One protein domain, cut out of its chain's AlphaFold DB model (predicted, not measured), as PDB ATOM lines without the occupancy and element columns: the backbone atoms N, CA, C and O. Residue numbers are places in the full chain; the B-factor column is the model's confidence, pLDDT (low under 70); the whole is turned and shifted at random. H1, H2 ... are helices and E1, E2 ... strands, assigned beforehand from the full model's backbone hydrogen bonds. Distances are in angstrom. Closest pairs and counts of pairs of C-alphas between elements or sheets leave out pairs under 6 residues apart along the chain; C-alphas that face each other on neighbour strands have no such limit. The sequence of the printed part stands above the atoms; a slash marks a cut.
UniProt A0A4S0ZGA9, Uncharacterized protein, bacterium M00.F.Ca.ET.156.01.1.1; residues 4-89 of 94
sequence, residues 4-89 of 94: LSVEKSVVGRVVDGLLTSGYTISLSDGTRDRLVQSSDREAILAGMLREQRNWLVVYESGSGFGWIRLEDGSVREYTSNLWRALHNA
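What this domain is: This is residues 4 to 89 of the 94 residues of an uncharacterized protein of bacterium M00.F.Ca.ET.156.01.1.1 (UniProt A0A4S0ZGA9). A strongly twisted sheet of four strands is covered on one face by three helices: H1 runs lengthwise over the inner strands, H2 lies beside H1 and runs back the opposite way, and H3 stands up over E3 and meets the last part of H1. A long link, residues 29 to 40, joins the edge strand E1 to H2. The printed part has 86 residues with three named helices and four named strands, in the order H1 E1 H2 E2 E3 E4 H3, and its class is mixed, helices and strands. The sheet runs E1, E2, E3, E4, all antiparallel. The whole is compact, with a radius of gyration of the C-alphas of 11.4 A, and spans 31 by 27 by 22 A.

How they stand to each other: H1, residues 4 to 20, touches H2, residues 41 to 50, at a shallow tilt of 32 degrees, opposite ways; the closest C-alphas, of Val 15 and Arg 41, are 7.0 A apart. E1, residues 24 to 28, is the antiparallel neighbour of E2, residues 55 to 60, with N 26 and O 57 within hydrogen-bond range at 2.8 A. H2 is on the sheet, over E1 and E2, at a height of 9.5 A. E2 and E3, residues 63 to 71, form a hairpin, with N 58 and O 66 2.8 A apart. E3 and E4, residues 74 to 78, form another, with N 69 and O 77 2.8 A apart. E2, E3 and E4 are a meander, each strand the antiparallel neighbour of the one before. H1 is over E2 and E3, 8.7 A over the sheet, and runs along the strands at 7 degrees to E3 on the local plane. H3, residues 80 to 89, is over E3 on the same face as H1 and stands up from the sheet; the closest C-alphas of E3 and H3, of Gly 66 and Leu 82, are 5.3 A apart. H1 touches H3 with residues 14 to 20 alone, about perpendicular at 90 degrees; the C-alphas of Gly 17 and Ala 89, the closest, are 4.8 A apart. H2 and H3 are apart. In H1, H2 and H3 every O i to N i+4 pair is within hydrogen-bond range.

Where its parts are: H1 begins at C-alpha 4 (143.459, 158.553, 134.335) and is 23.8 A long. E1 is 13.6 A, H2 13.8 A and E2 16.5 A. E3, 24.8 A, begins at C-alpha 63 (143.037, 129.227, 147.098). E4 is 11.4 A; H3, 14.3 A, ends at C-alpha 89 (156.455, 141.084, 142.893).

The domain as a whole: The C-alphas of Ser 5 and Ser 63, the two farthest apart, are 32.4 A apart. The printed part has no cut. The link E1 to H2 is long; the others are tight. The mean pLDDT of the printed part is 80.7; it is under 70 at residue 4, residues 30 to 36 and residues 88 to 89.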
ATOM      1  N   LEU A   4     143.724 159.823 135.020       68.06
ATOM      2  CA  LEU A   4     143.459 158.553 134.335       68.06
ATOM      3  C   LEU A   4     144.734 157.849 133.826       68.06
ATOM      4  O   LEU A   4     144.806 156.624 133.773       68.06
ATOM      5  N   SER A   5     145.755 158.607 133.420       72.38
ATOM      6  CA  SER A   5     147.019 158.039 132.934       72.38
ATOM      7  C   SER A   5     147.893 157.511 134.076       72.38
ATOM      8  O   SER A   5     148.635 156.550 133.874       72.38
ATOM      9  N   VAL A   6     147.805 158.128 135.258       71.62
ATOM     10  CA  VAL A   6     148.495 157.673 136.474       71.62
ATOM     11  C   VAL A   6     147.830 156.405 136.997       71.62
ATOM     12  O   VAL A   6     148.512 155.411 137.238       71.62
ATOM     13  N   GLU A   7     146.499 156.399 137.056       73.25
ATOM     14  CA  GLU A   7     145.705 155.245 137.473       73.25
ATOM     15  C   GLU A   7     145.975 154.009 136.615       73.25
ATOM     16  O   GLU A   7     146.323 152.954 137.143       73.25
ATOM     17  N   LYS A   8     145.960 154.162 135.286       77.62
ATOM     18  CA  LYS A   8     146.338 153.087 134.356       77.62
ATOM     19  C   LYS A   8     147.739 152.537 134.614       77.62
ATOM     20  O   LYS A   8     147.953 151.335 134.476       77.62
ATOM     21  N   SER A   9     148.696 153.398 134.966       80.12
ATOM     22  CA  SER A   9     150.079 152.980 135.203       80.12
ATOM     23  C   SER A   9     150.221 152.184 136.500       80.12
ATOM     24  O   SER A   9     150.873 151.140 136.501       80.12
ATOM     25  N   VAL A  10     149.587 152.635 137.586       81.00
ATOM     26  CA  VAL A  10     149.642 151.947 138.886       81.00
ATOM     27  C   VAL A  10     148.891 150.623 138.833       81.00
ATOM     28  O   VAL A  10     149.459 149.590 139.186       81.00
ATOM     29  N   VAL A  11     147.657 150.631 138.320       84.50
ATOM     30  CA  VAL A  11     146.846 149.418 138.159       84.50
ATOM     31  C   VAL A  11     147.564 148.405 137.265       84.50
ATOM     32  O   VAL A  11     147.677 147.238 137.633       84.50
ATOM     33  N   GLY A  12     148.131 148.859 136.140       86.50
ATOM     34  CA  GLY A  12     148.930 148.022 135.247       86.50
ATOM     35  C   GLY A  12     150.074 147.315 135.971       86.50
ATOM     36  O   GLY A  12     150.163 146.095 135.913       86.50
ATOM     37  N   ARG A  13     150.896 148.058 136.724       86.44
ATOM     38  CA  ARG A  13     152.035 147.490 137.469       86.44
ATOM     39  C   ARG A  13     151.613 146.457 138.510       86.44
ATOM     40  O   ARG A  13     152.278 145.437 138.644       86.44
ATOM     41  N   VAL A  14     150.532 146.721 139.246       86.25
ATOM     42  CA  VAL A  14     150.014 145.791 140.261       86.25
ATOM     43  C   VAL A  14     149.549 144.491 139.607       86.25
ATOM     44  O   VAL A  14     149.964 143.416 140.034       86.25
ATOM     45  N   VAL A  15     148.739 144.586 138.549       88.38
ATOM     46  CA  VAL A  15     148.249 143.415 137.805       88.38
ATOM     47  C   VAL A  15     149.418 142.635 137.202       88.38
ATOM     48  O   VAL A  15     149.489 141.421 137.370       88.38
ATOM     49  N   ASP A  16     150.375 143.327 136.581       88.44
ATOM     50  CA  ASP A  16     151.556 142.708 135.974       88.44
ATOM     51  C   ASP A  16     152.399 141.938 136.992       88.44
ATOM     52  O   ASP A  16     152.771 140.790 136.740       88.44
ATOM     53  N   GLY A  17     152.664 142.521 138.165       85.94
ATOM     54  CA  GLY A  17     153.440 141.842 139.202       85.94
ATOM     55  C   GLY A  17     152.747 140.591 139.733       85.94
ATOM     56  O   GLY A  17     153.389 139.555 139.912       85.94
ATOM     57  N   LEU A  18     151.432 140.660 139.946       86.94
ATOM     58  CA  LEU A  18     150.653 139.524 140.432       86.94
ATOM     59  C   LEU A  18     150.631 138.374 139.420       86.94
ATOM     60  O   LEU A  18     150.952 137.242 139.783       86.94
ATOM     61  N   LEU A  19     150.323 138.665 138.154       88.06
ATOM     62  CA  LEU A  19     150.287 137.650 137.099       88.06
ATOM     63  C   LEU A  19     151.672 137.033 136.857       88.06
ATOM     64  O   LEU A  19     151.794 135.813 136.765       88.06
ATOM     65  N   THR A  20     152.731 137.851 136.829       87.12
ATOM     66  CA  THR A  20     154.119 137.365 136.674       87.12
ATOM     67  C   THR A  20     154.549 136.465 137.835       87.12
ATOM     68  O   THR A  20     155.333 135.539 137.643       87.12
ATOM     69  N   SER A  21     154.008 136.697 139.033       83.94
ATOM     70  CA  SER A  21     154.275 135.874 140.220       83.94
ATOM     71  C   SER A  21     153.441 134.584 140.269       83.94
ATOM     72  O   SER A  21     153.521 133.844 141.246       83.94
ATOM     73  N   GLY A  22     152.644 134.302 139.233       85.12
ATOM     74  CA  GLY A  22     151.822 133.094 139.134       85.12
ATOM     75  C   GLY A  22     150.479 133.181 139.862       85.12
ATOM     76  O   GLY A  22     149.779 132.173 139.967       85.12
ATOM     77  N   TYR A  23     150.094 134.365 140.348       87.75
ATOM     78  CA  TYR A  23     148.770 134.561 140.923       87.75
ATOM     79  C   TYR A  23     147.706 134.673 139.833       87.75
ATOM     80  O   TYR A  23     147.955 135.094 138.705       87.75
ATOM     81  N   THR A  24     146.476 134.355 140.215       89.00
ATOM     82  CA  THR A  24     145.284 134.655 139.413       89.00
ATOM     83  C   THR A  24     144.412 135.652 140.155       89.00
ATOM     84  O   THR A  24     144.515 135.796 141.377       89.00
ATOM     85  N   ILE A  25     143.583 136.380 139.413       88.62
ATOM     86  CA  ILE A  25     142.906 137.575 139.905       88.62
ATOM     87  C   ILE A  25     141.415 137.482 139.589       88.62
ATOM     88  O   ILE A  25     141.030 137.240 138.449       88.62
ATOM     89  N   SER A  26     140.570 137.737 140.581       88.50
ATOM     90  CA  SER A  26     139.163 138.085 140.384       88.50
ATOM     91  C   SER A  26     138.952 139.558 140.679       88.50
ATOM     92  O   SER A  26     139.595 140.125 141.561       88.50
ATOM     93  N   LEU A  27     137.997 140.161 139.985       86.56
ATOM     94  CA  LEU A  27     137.561 141.524 140.260       86.56
ATOM     95  C   LEU A  27     136.276 141.525 141.083       86.56
ATOM     96  O   LEU A  27     135.414 140.663 140.920       86.56
ATOM     97  N   SER A  28     136.140 142.511 141.956       80.75
ATOM     98  CA  SER A  28     134.937 142.777 142.738       80.75
ATOM     99  C   SER A  28     134.755 144.290 142.859       80.75
ATOM    100  O   SER A  28     135.702 145.069 142.758       80.75
ATOM    101  N   ASP A  29     133.517 144.715 143.040       73.62
ATOM    102  CA  ASP A  29     133.127 146.081 143.394       73.62
ATOM    103  C   ASP A  29     132.864 146.220 144.911       73.62
ATOM    104  O   ASP A  29     132.315 147.217 145.371       73.62
ATOM    105  N   GLY A  30     133.239 145.209 145.704       68.19
ATOM    106  CA  GLY A  30     132.922 145.110 147.131       68.19
ATOM    107  C   GLY A  30     131.588 144.414 147.415       68.19
ATOM    108  O   GLY A  30     131.312 144.062 148.564       68.19
ATOM    109  N   THR A  31     130.780 144.141 146.388       62.09
ATOM    110  CA  THR A  31     129.629 143.241 146.478       62.09
ATOM    111  C   THR A  31     130.056 141.808 146.140       62.09
ATOM    112  O   THR A  31     131.138 141.556 145.599       62.09
ATOM    113  N   ARG A  32     129.236 140.818 146.516       56.84
ATOM    114  CA  ARG A  32     129.552 139.385 146.337       56.84
ATOM    115  C   ARG A  32     129.690 138.954 144.868       56.84
ATOM    116  O   ARG A  32     130.080 137.809 144.634       56.84
ATOM    117  N   ASP A  33     129.444 139.848 143.914       54.44
ATOM    118  CA  ASP A  33     129.582 139.598 142.483       54.44
ATOM    119  C   ASP A  33     131.061 139.612 142.078       54.44
ATOM    120  O   ASP A  33     131.629 140.587 141.578       54.44
ATOM    121  N   ARG A  34     131.714 138.474 142.335       59.47
ATOM    122  CA  ARG A  34     133.061 138.178 141.851       59.47
ATOM    123  C   ARG A  34     133.019 137.951 140.344       59.47
ATOM    124  O   ARG A  34     132.367 137.022 139.872       59.47
ATOM    125  N   LEU A  35     133.787 138.736 139.597       63.22
ATOM    126  CA  LEU A  35     134.233 138.324 138.270       63.22
ATOM    127  C   LEU A  35     135.037 137.025 138.386       63.22
ATOM    128  O   LEU A  35     135.758 136.789 139.363       63.22
ATOM    129  N   VAL A  36     134.896 136.185 137.365       66.62
ATOM    130  CA  VAL A  36     135.573 134.894 137.249       66.62
ATOM    131  C   VAL A  36     137.083 135.094 137.396       66.62
ATOM    132  O   VAL A  36     137.659 135.999 136.797       66.62
ATOM    133  N   GLN A  37     137.703 134.263 138.231       78.88
ATOM    134  CA  GLN A  37     139.152 134.198 138.410       78.88
ATOM    135  C   GLN A  37     139.837 134.089 137.043       78.88
ATOM    136  O   GLN A  37     139.545 133.180 136.270       78.88
ATOM    137  N   SER A  38     140.729 135.028 136.745       80.12
ATOM    138  CA  SER A  38     141.351 135.179 135.435       80.12
ATOM    139  C   SER A  38     142.851 135.442 135.555       80.12
ATOM    140  O   SER A  38     143.336 136.002 136.542       80.12
ATOM    141  N   SER A  39     143.587 135.026 134.531       85.00
ATOM    142  CA  SER A  39     144.964 135.444 134.250       85.00
ATOM    143  C   SER A  39     145.054 136.344 133.011       85.00
ATOM    144  O   SER A  39     146.144 136.764 132.627       85.00
ATOM    145  N   ASP A  40     143.914 136.661 132.387       88.94
ATOM    146  CA  ASP A  40     143.834 137.574 131.253       88.94
ATOM    147  C   ASP A  40     143.953 139.020 131.739       88.94
ATOM    148  O   ASP A  40     143.004 139.641 132.229       88.94
ATOM    149  N   ARG A  41     145.161 139.558 131.579       89.06
ATOM    150  CA  ARG A  41     145.515 140.933 131.913       89.06
ATOM    151  C   ARG A  41     144.578 141.959 131.278       89.06
ATOM    152  O   ARG A  41     144.215 142.926 131.943       89.06
ATOM    153  N   GLU A  42     144.225 141.806 130.005       87.56
ATOM    154  CA  GLU A  42     143.428 142.814 129.302       87.56
ATOM    155  C   GLU A  42     142.003 142.849 129.842       87.56
ATOM    156  O   GLU A  42     141.478 143.934 130.105       87.56
ATOM    157  N   ALA A  43     141.421 141.677 130.103       85.75
ATOM    158  CA  ALA A  43     140.120 141.564 130.750       85.75
ATOM    159  C   ALA A  43     140.128 142.178 132.162       85.75
ATOM    160  O   ALA A  43     139.212 142.920 132.521       85.75
ATOM    161  N   ILE A  44     141.189 141.938 132.943       86.44
ATOM    162  CA  ILE A  44     141.345 142.503 134.292       86.44
ATOM    163  C   ILE A  44     141.441 144.034 134.231       86.44
ATOM    164  O   ILE A  44     140.705 144.737 134.921       86.44
ATOM    165  N   LEU A  45     142.304 144.583 133.374       86.06
ATOM    166  CA  LEU A  45     142.440 146.037 133.243       86.06
ATOM    167  C   LEU A  45     141.162 146.692 132.715       86.06
ATOM    168  O   LEU A  45     140.804 147.781 133.167       86.06
ATOM    169  N   ALA A  46     140.459 146.043 131.784       84.06
ATOM    170  CA  ALA A  46     139.177 146.523 131.289       84.06
ATOM    171  C   ALA A  46     138.133 146.584 132.412       84.06
ATOM    172  O   ALA A  46     137.484 147.618 132.558       84.06
ATOM    173  N   GLY A  47     138.020 145.540 133.236       83.38
ATOM    174  CA  GLY A  47     137.095 145.522 134.370       83.38
ATOM    175  C   GLY A  47     137.428 146.579 135.429       83.38
ATOM    176  O   GLY A  47     136.532 147.274 135.902       83.38
ATOM    177  N   MET A  48     138.710 146.786 135.745       81.56
ATOM    178  CA  MET A  48     139.106 147.828 136.703       81.56
ATOM    179  C   MET A  48     138.815 149.242 136.199       81.56
ATOM    180  O   MET A  48     138.272 150.063 136.928       81.56
ATOM    181  N   LEU A  49     139.166 149.534 134.943       81.94
ATOM    182  CA  LEU A  49     139.154 150.902 134.418       81.94
ATOM    183  C   LEU A  49     137.820 151.316 133.784       81.94
ATOM    184  O   LEU A  49     137.544 152.509 133.694       81.94
ATOM    185  N   ARG A  50     137.021 150.367 133.274       79.56
ATOM    186  CA  ARG A  50     135.733 150.660 132.611       79.56
ATOM    187  C   ARG A  50     134.545 150.439 133.533       79.56
ATOM    188  O   ARG A  50     133.628 151.250 133.523       79.56
ATOM    189  N   GLU A  51     134.570 149.364 134.316       74.12
ATOM    190  CA  GLU A  51     133.477 149.001 135.230       74.12
ATOM    191  C   GLU A  51     133.701 149.535 136.652       74.12
ATOM    192  O   GLU A  51     132.893 149.268 137.534       74.12
ATOM    193  N   GLN A  52     134.790 150.285 136.880       72.62
ATOM    194  CA  GLN A  52     135.170 150.853 138.182       72.62
ATOM    195  C   GLN A  52     135.253 149.804 139.302       72.62
ATOM    196  O   GLN A  52     135.033 150.098 140.478       72.62
ATOM    197  N   ARG A  53     135.599 148.561 138.951       77.56
ATOM    198  CA  ARG A  53     135.826 147.498 139.930       77.56
ATOM    199  C   ARG A  53     137.180 147.706 140.581       77.56
ATOM    200  O   ARG A  53     138.220 147.364 140.025       77.56
ATOM    201  N   ASN A  54     137.153 148.296 141.763       82.00
ATOM    202  CA  ASN A  54     138.342 148.697 142.499       82.00
ATOM    203  C   ASN A  54     138.932 147.585 143.376       82.00
ATOM    204  O   ASN A  54     140.058 147.746 143.837       82.00
ATOM    205  N   TRP A  55     138.243 146.457 143.588       87.38
ATOM    206  CA  TRP A  55     138.769 145.338 144.376       87.38
ATOM    207  C   TRP A  55     139.356 144.241 143.492       87.38
ATOM    208  O   TRP A  55     138.688 143.678 142.625       87.38
ATOM    209  N   LEU A  56     140.599 143.880 143.785       87.75
ATOM    210  CA  LEU A  56     141.307 142.728 143.249       87.75
ATOM    211  C   LEU A  56     141.363 141.655 144.336       87.75
ATOM    212  O   LEU A  56     141.959 141.870 145.391       87.75
ATOM    213  N   VAL A  57     140.773 140.493 144.079       88.38
ATOM    214  CA  VAL A  57     140.917 139.297 144.914       88.38
ATOM    215  C   VAL A  57     141.948 138.394 144.257       88.38
ATOM    216  O   VAL A  57     141.819 138.034 143.091       88.38
ATOM    217  N   VAL A  58     142.984 138.046 145.003       88.25
ATOM    218  CA  VAL A  58     144.166 137.345 144.512       88.25
ATOM    219  C   VAL A  58     144.153 135.917 145.023       88.25
ATOM    220  O   VAL A  58     143.879 135.673 146.200       88.25
ATOM    221  N   TYR A  59     144.467 134.981 144.134       87.06
ATOM    222  CA  TYR A  59     144.468 133.553 144.414       87.06
ATOM    223  C   TYR A  59     145.839 132.955 144.133       87.06
ATOM    224  O   TYR A  59     146.424 133.191 143.074       87.06
ATOM    225  N   GLU A  60     146.302 132.132 145.067       87.06
ATOM    226  CA  GLU A  60     147.517 131.330 144.972       87.06
ATOM    227  C   GLU A  60     147.099 129.865 144.863       87.06
ATOM    228  O   GLU A  60     146.363 129.361 145.712       87.06
ATOM    229  N   SER A  61     147.492 129.191 143.780       83.88
ATOM    230  CA  SER A  61     147.168 127.772 143.558       83.88
ATOM    231  C   SER A  61     145.672 127.430 143.726       83.88
ATOM    232  O   SER A  61     145.316 126.373 144.242       83.88
ATOM    233  N   GLY A  62     144.778 128.339 143.314       77.81
ATOM    234  CA  GLY A  62     143.319 128.170 143.399       77.81
ATOM    235  C   GLY A  62     142.699 128.482 144.768       77.81
ATOM    236  O   GLY A  62     141.477 128.493 144.891       77.81
ATOM    237  N   SER A  63     143.509 128.790 145.783       82.19
ATOM    238  CA  SER A  63     143.037 129.227 147.098       82.19
ATOM    239  C   SER A  63     143.061 130.746 147.206       82.19
ATOM    240  O   SER A  63     143.970 131.399 146.698       82.19
ATOM    241  N   GLY A  64     142.058 131.322 147.875       82.12
ATOM    242  CA  GLY A  64     142.016 132.761 148.134       82.12
ATOM    243  C   GLY A  64     143.212 133.176 148.986       82.12
ATOM    244  O   GLY A  64     143.291 132.804 150.153       82.12
ATOM    245  N   PHE A  65     144.133 133.930 148.392       84.81
ATOM    246  CA  PHE A  65     145.346 134.397 149.044       84.81
ATOM    247  C   PHE A  65     145.069 135.712 149.762       84.81
ATOM    248  O   PHE A  65     145.249 135.808 150.968       84.81
ATOM    249  N   GLY A  66     144.550 136.721 149.069       88.56
ATOM    250  CA  GLY A  66     144.315 138.029 149.675       88.56
ATOM    251  C   GLY A  66     143.513 138.955 148.783       88.56
ATOM    252  O   GLY A  66     143.018 138.541 147.738       88.56
ATOM    253  N   TRP A  67     143.379 140.213 149.183       87.81
ATOM    254  CA  TRP A  67     142.712 141.219 148.361       87.81
ATOM    255  C   TRP A  67     143.363 142.593 148.505       87.81
ATOM    256  O   TRP A  67     144.019 142.876 149.509       87.81
ATOM    257  N   ILE A  68     143.199 143.428 147.482       87.50
ATOM    258  CA  ILE A  68     143.657 144.820 147.437       87.50
ATOM    259  C   ILE A  68     142.602 145.693 146.761       87.50
ATOM    260  O   ILE A  68     142.006 145.292 145.764       87.50
ATOM    261  N   ARG A  69     142.387 146.892 147.298       88.12
ATOM    262  CA  ARG A  69     141.545 147.935 146.715       88.12
ATOM    263  C   ARG A  69     142.424 149.012 146.084       88.12
ATOM    264  O   ARG A  69     143.235 149.625 146.782       88.12
ATOM    265  N   LEU A  70     142.254 149.248 144.786       84.81
ATOM    266  CA  LEU A  70     142.913 150.317 144.034       84.81
ATOM    267  C   LEU A  70     141.893 151.389 143.658       84.81
ATOM    268  O   LEU A  70     140.904 151.089 143.005       84.81
ATOM    269  N   GLU A  71     142.142 152.635 144.038       82.06
ATOM    270  CA  GLU A  71     141.237 153.757 143.771       82.06
ATOM    271  C   GLU A  71     142.046 155.011 143.459       82.06
ATOM    272  O   GLU A  71     143.030 155.298 144.149       82.06
ATOM    273  N   ASP A  72     141.655 155.735 142.410       77.06
ATOM    274  CA  ASP A  72     142.338 156.939 141.919       77.06
ATOM    275  C   ASP A  72     143.840 156.722 141.671       77.06
ATOM    276  O   ASP A  72     144.683 157.577 141.952       77.06
ATOM    277  N   GLY A  73     144.208 155.529 141.199       72.31
ATOM    278  CA  GLY A  73     145.607 155.167 140.988       72.31
ATOM    279  C   GLY A  73     146.428 155.007 142.264       72.31
ATOM    280  O   GLY A  73     147.647 155.130 142.211       72.31
ATOM    281  N   SER A  74     145.788 154.737 143.400       78.19
ATOM    282  CA  SER A  74     146.456 154.486 144.678       78.19
ATOM    283  C   SER A  74     145.937 153.215 145.339       78.19
ATOM    284  O   SER A  74     144.773 152.848 145.195       78.19
ATOM    285  N   VAL A  75     146.796 152.554 146.112       82.94
ATOM    286  CA  VAL A  75     146.384 151.455 146.991       82.94
ATOM    287  C   VAL A  75     145.657 152.042 148.200       82.94
ATOM    288  O   VAL A  75     146.243 152.837 148.933       82.94
ATOM    289  N   ARG A  76     144.393 151.668 148.417       86.00
ATOM    290  CA  ARG A  76     143.592 152.154 149.556       86.00
ATOM    291  C   ARG A  76     143.558 151.173 150.711       86.00
ATOM    292  O   ARG A  76     143.722 151.568 151.859       86.00
ATOM    293  N   GLU A  77     143.345 149.904 150.401       86.75
ATOM    294  CA  GLU A  77     143.149 148.852 151.393       86.75
ATOM    295  C   GLU A  77     143.765 147.553 150.878       86.75
ATOM    296  O   GLU A  77     143.787 147.315 149.670       86.75
ATOM    297  N   TYR A  78     144.272 146.708 151.774       89.06
ATOM    298  CA  TYR A  78     144.838 145.413 151.403       89.06
ATOM    299  C   TYR A  78     144.887 144.441 152.580       89.06
ATOM    300  O   TYR A  78     144.947 144.840 153.744       89.06
ATOM    301  N   THR A  79     144.975 143.146 152.274       87.31
ATOM    302  CA  THR A  79     145.397 142.140 153.252       87.31
ATOM    303  C   THR A  79     146.921 142.125 153.400       87.31
ATOM    304  O   THR A  79     147.673 142.269 152.433       87.31
ATOM    305  N   SER A  80     147.410 141.947 154.629       81.12
ATOM    306  CA  SER A  80     148.841 142.061 154.966       81.12
ATOM    307  C   SER A  80     149.738 141.058 154.232       81.12
ATOM    308  O   SER A  80     150.886 141.357 153.906       81.12
ATOM    309  N   ASN A  81     149.222 139.870 153.934       82.44
ATOM    310  CA  ASN A  81     149.910 138.868 153.128       82.44
ATOM    311  C   ASN A  81     150.025 139.276 151.651       82.44
ATOM    312  O   ASN A  81     151.087 139.086 151.057       82.44
ATOM    313  N   LEU A  82     148.994 139.911 151.081       82.62
ATOM    314  CA  LEU A  82     149.049 140.416 149.713       82.62
ATOM    315  C   LEU A  82     150.011 141.597 149.575       82.62
ATOM    316  O   LEU A  82     150.744 141.673 148.596       82.62
ATOM    317  N   TRP A  83     150.088 142.466 150.581       79.75
ATOM    318  CA  TRP A  83     151.073 143.549 150.614       79.75
ATOM    319  C   TRP A  83     152.515 143.054 150.500       79.75
ATOM    320  O   TRP A  83     153.300 143.586 149.715       79.75
ATOM    321  N   ARG A  84     152.864 141.994 151.242       76.56
ATOM    322  CA  ARG A  84     154.199 141.379 151.169       76.56
ATOM    323  C   ARG A  84     154.459 140.772 149.790       76.56
ATOM    324  O   ARG A  84     155.545 140.960 149.249       76.56
ATOM    325  N   ALA A  85     153.465 140.093 149.215       73.25
ATOM    326  CA  ALA A  85     153.569 139.538 147.868       73.25
ATOM    327  C   ALA A  85     153.772 140.640 146.816       73.25
ATOM    328  O   ALA A  85     154.662 140.524 145.982       73.25
ATOM    329  N   LEU A  86     153.030 141.747 146.901       76.50
ATOM    330  CA  LEU A  86     153.175 142.887 145.995       76.50
ATOM    331  C   LEU A  86     154.543 143.556 146.114       76.50
ATOM    332  O   LEU A  86     155.165 143.817 145.086       76.50
ATOM    333  N   HIS A  87     155.046 143.782 147.329       74.62
ATOM    334  CA  HIS A  87     156.393 144.327 147.533       74.62
ATOM    335  C   HIS A  87     157.473 143.478 146.856       74.62
ATOM    336  O   HIS A  87     158.373 144.030 146.222       74.62
ATOM    337  N   ASN A  88     157.349 142.153 146.942       64.94
ATOM    338  CA  ASN A  88     158.269 141.224 146.291       64.94
ATOM    339  C   ASN A  88     158.075 141.187 144.765       64.94
ATOM    340  O   ASN A  88     159.053 141.119 144.026       64.94
ATOM    341  N   ALA A  89     156.828 141.258 144.296       62.12
ATOM    342  CA  ALA A  89     156.455 141.084 142.893       62.12
ATOM    343  C   ALA A  89     156.683 142.324 142.016       62.12
ATOM    344  O   ALA A  89     156.934 142.202 140.821       62.12
TER     345      ALA A  89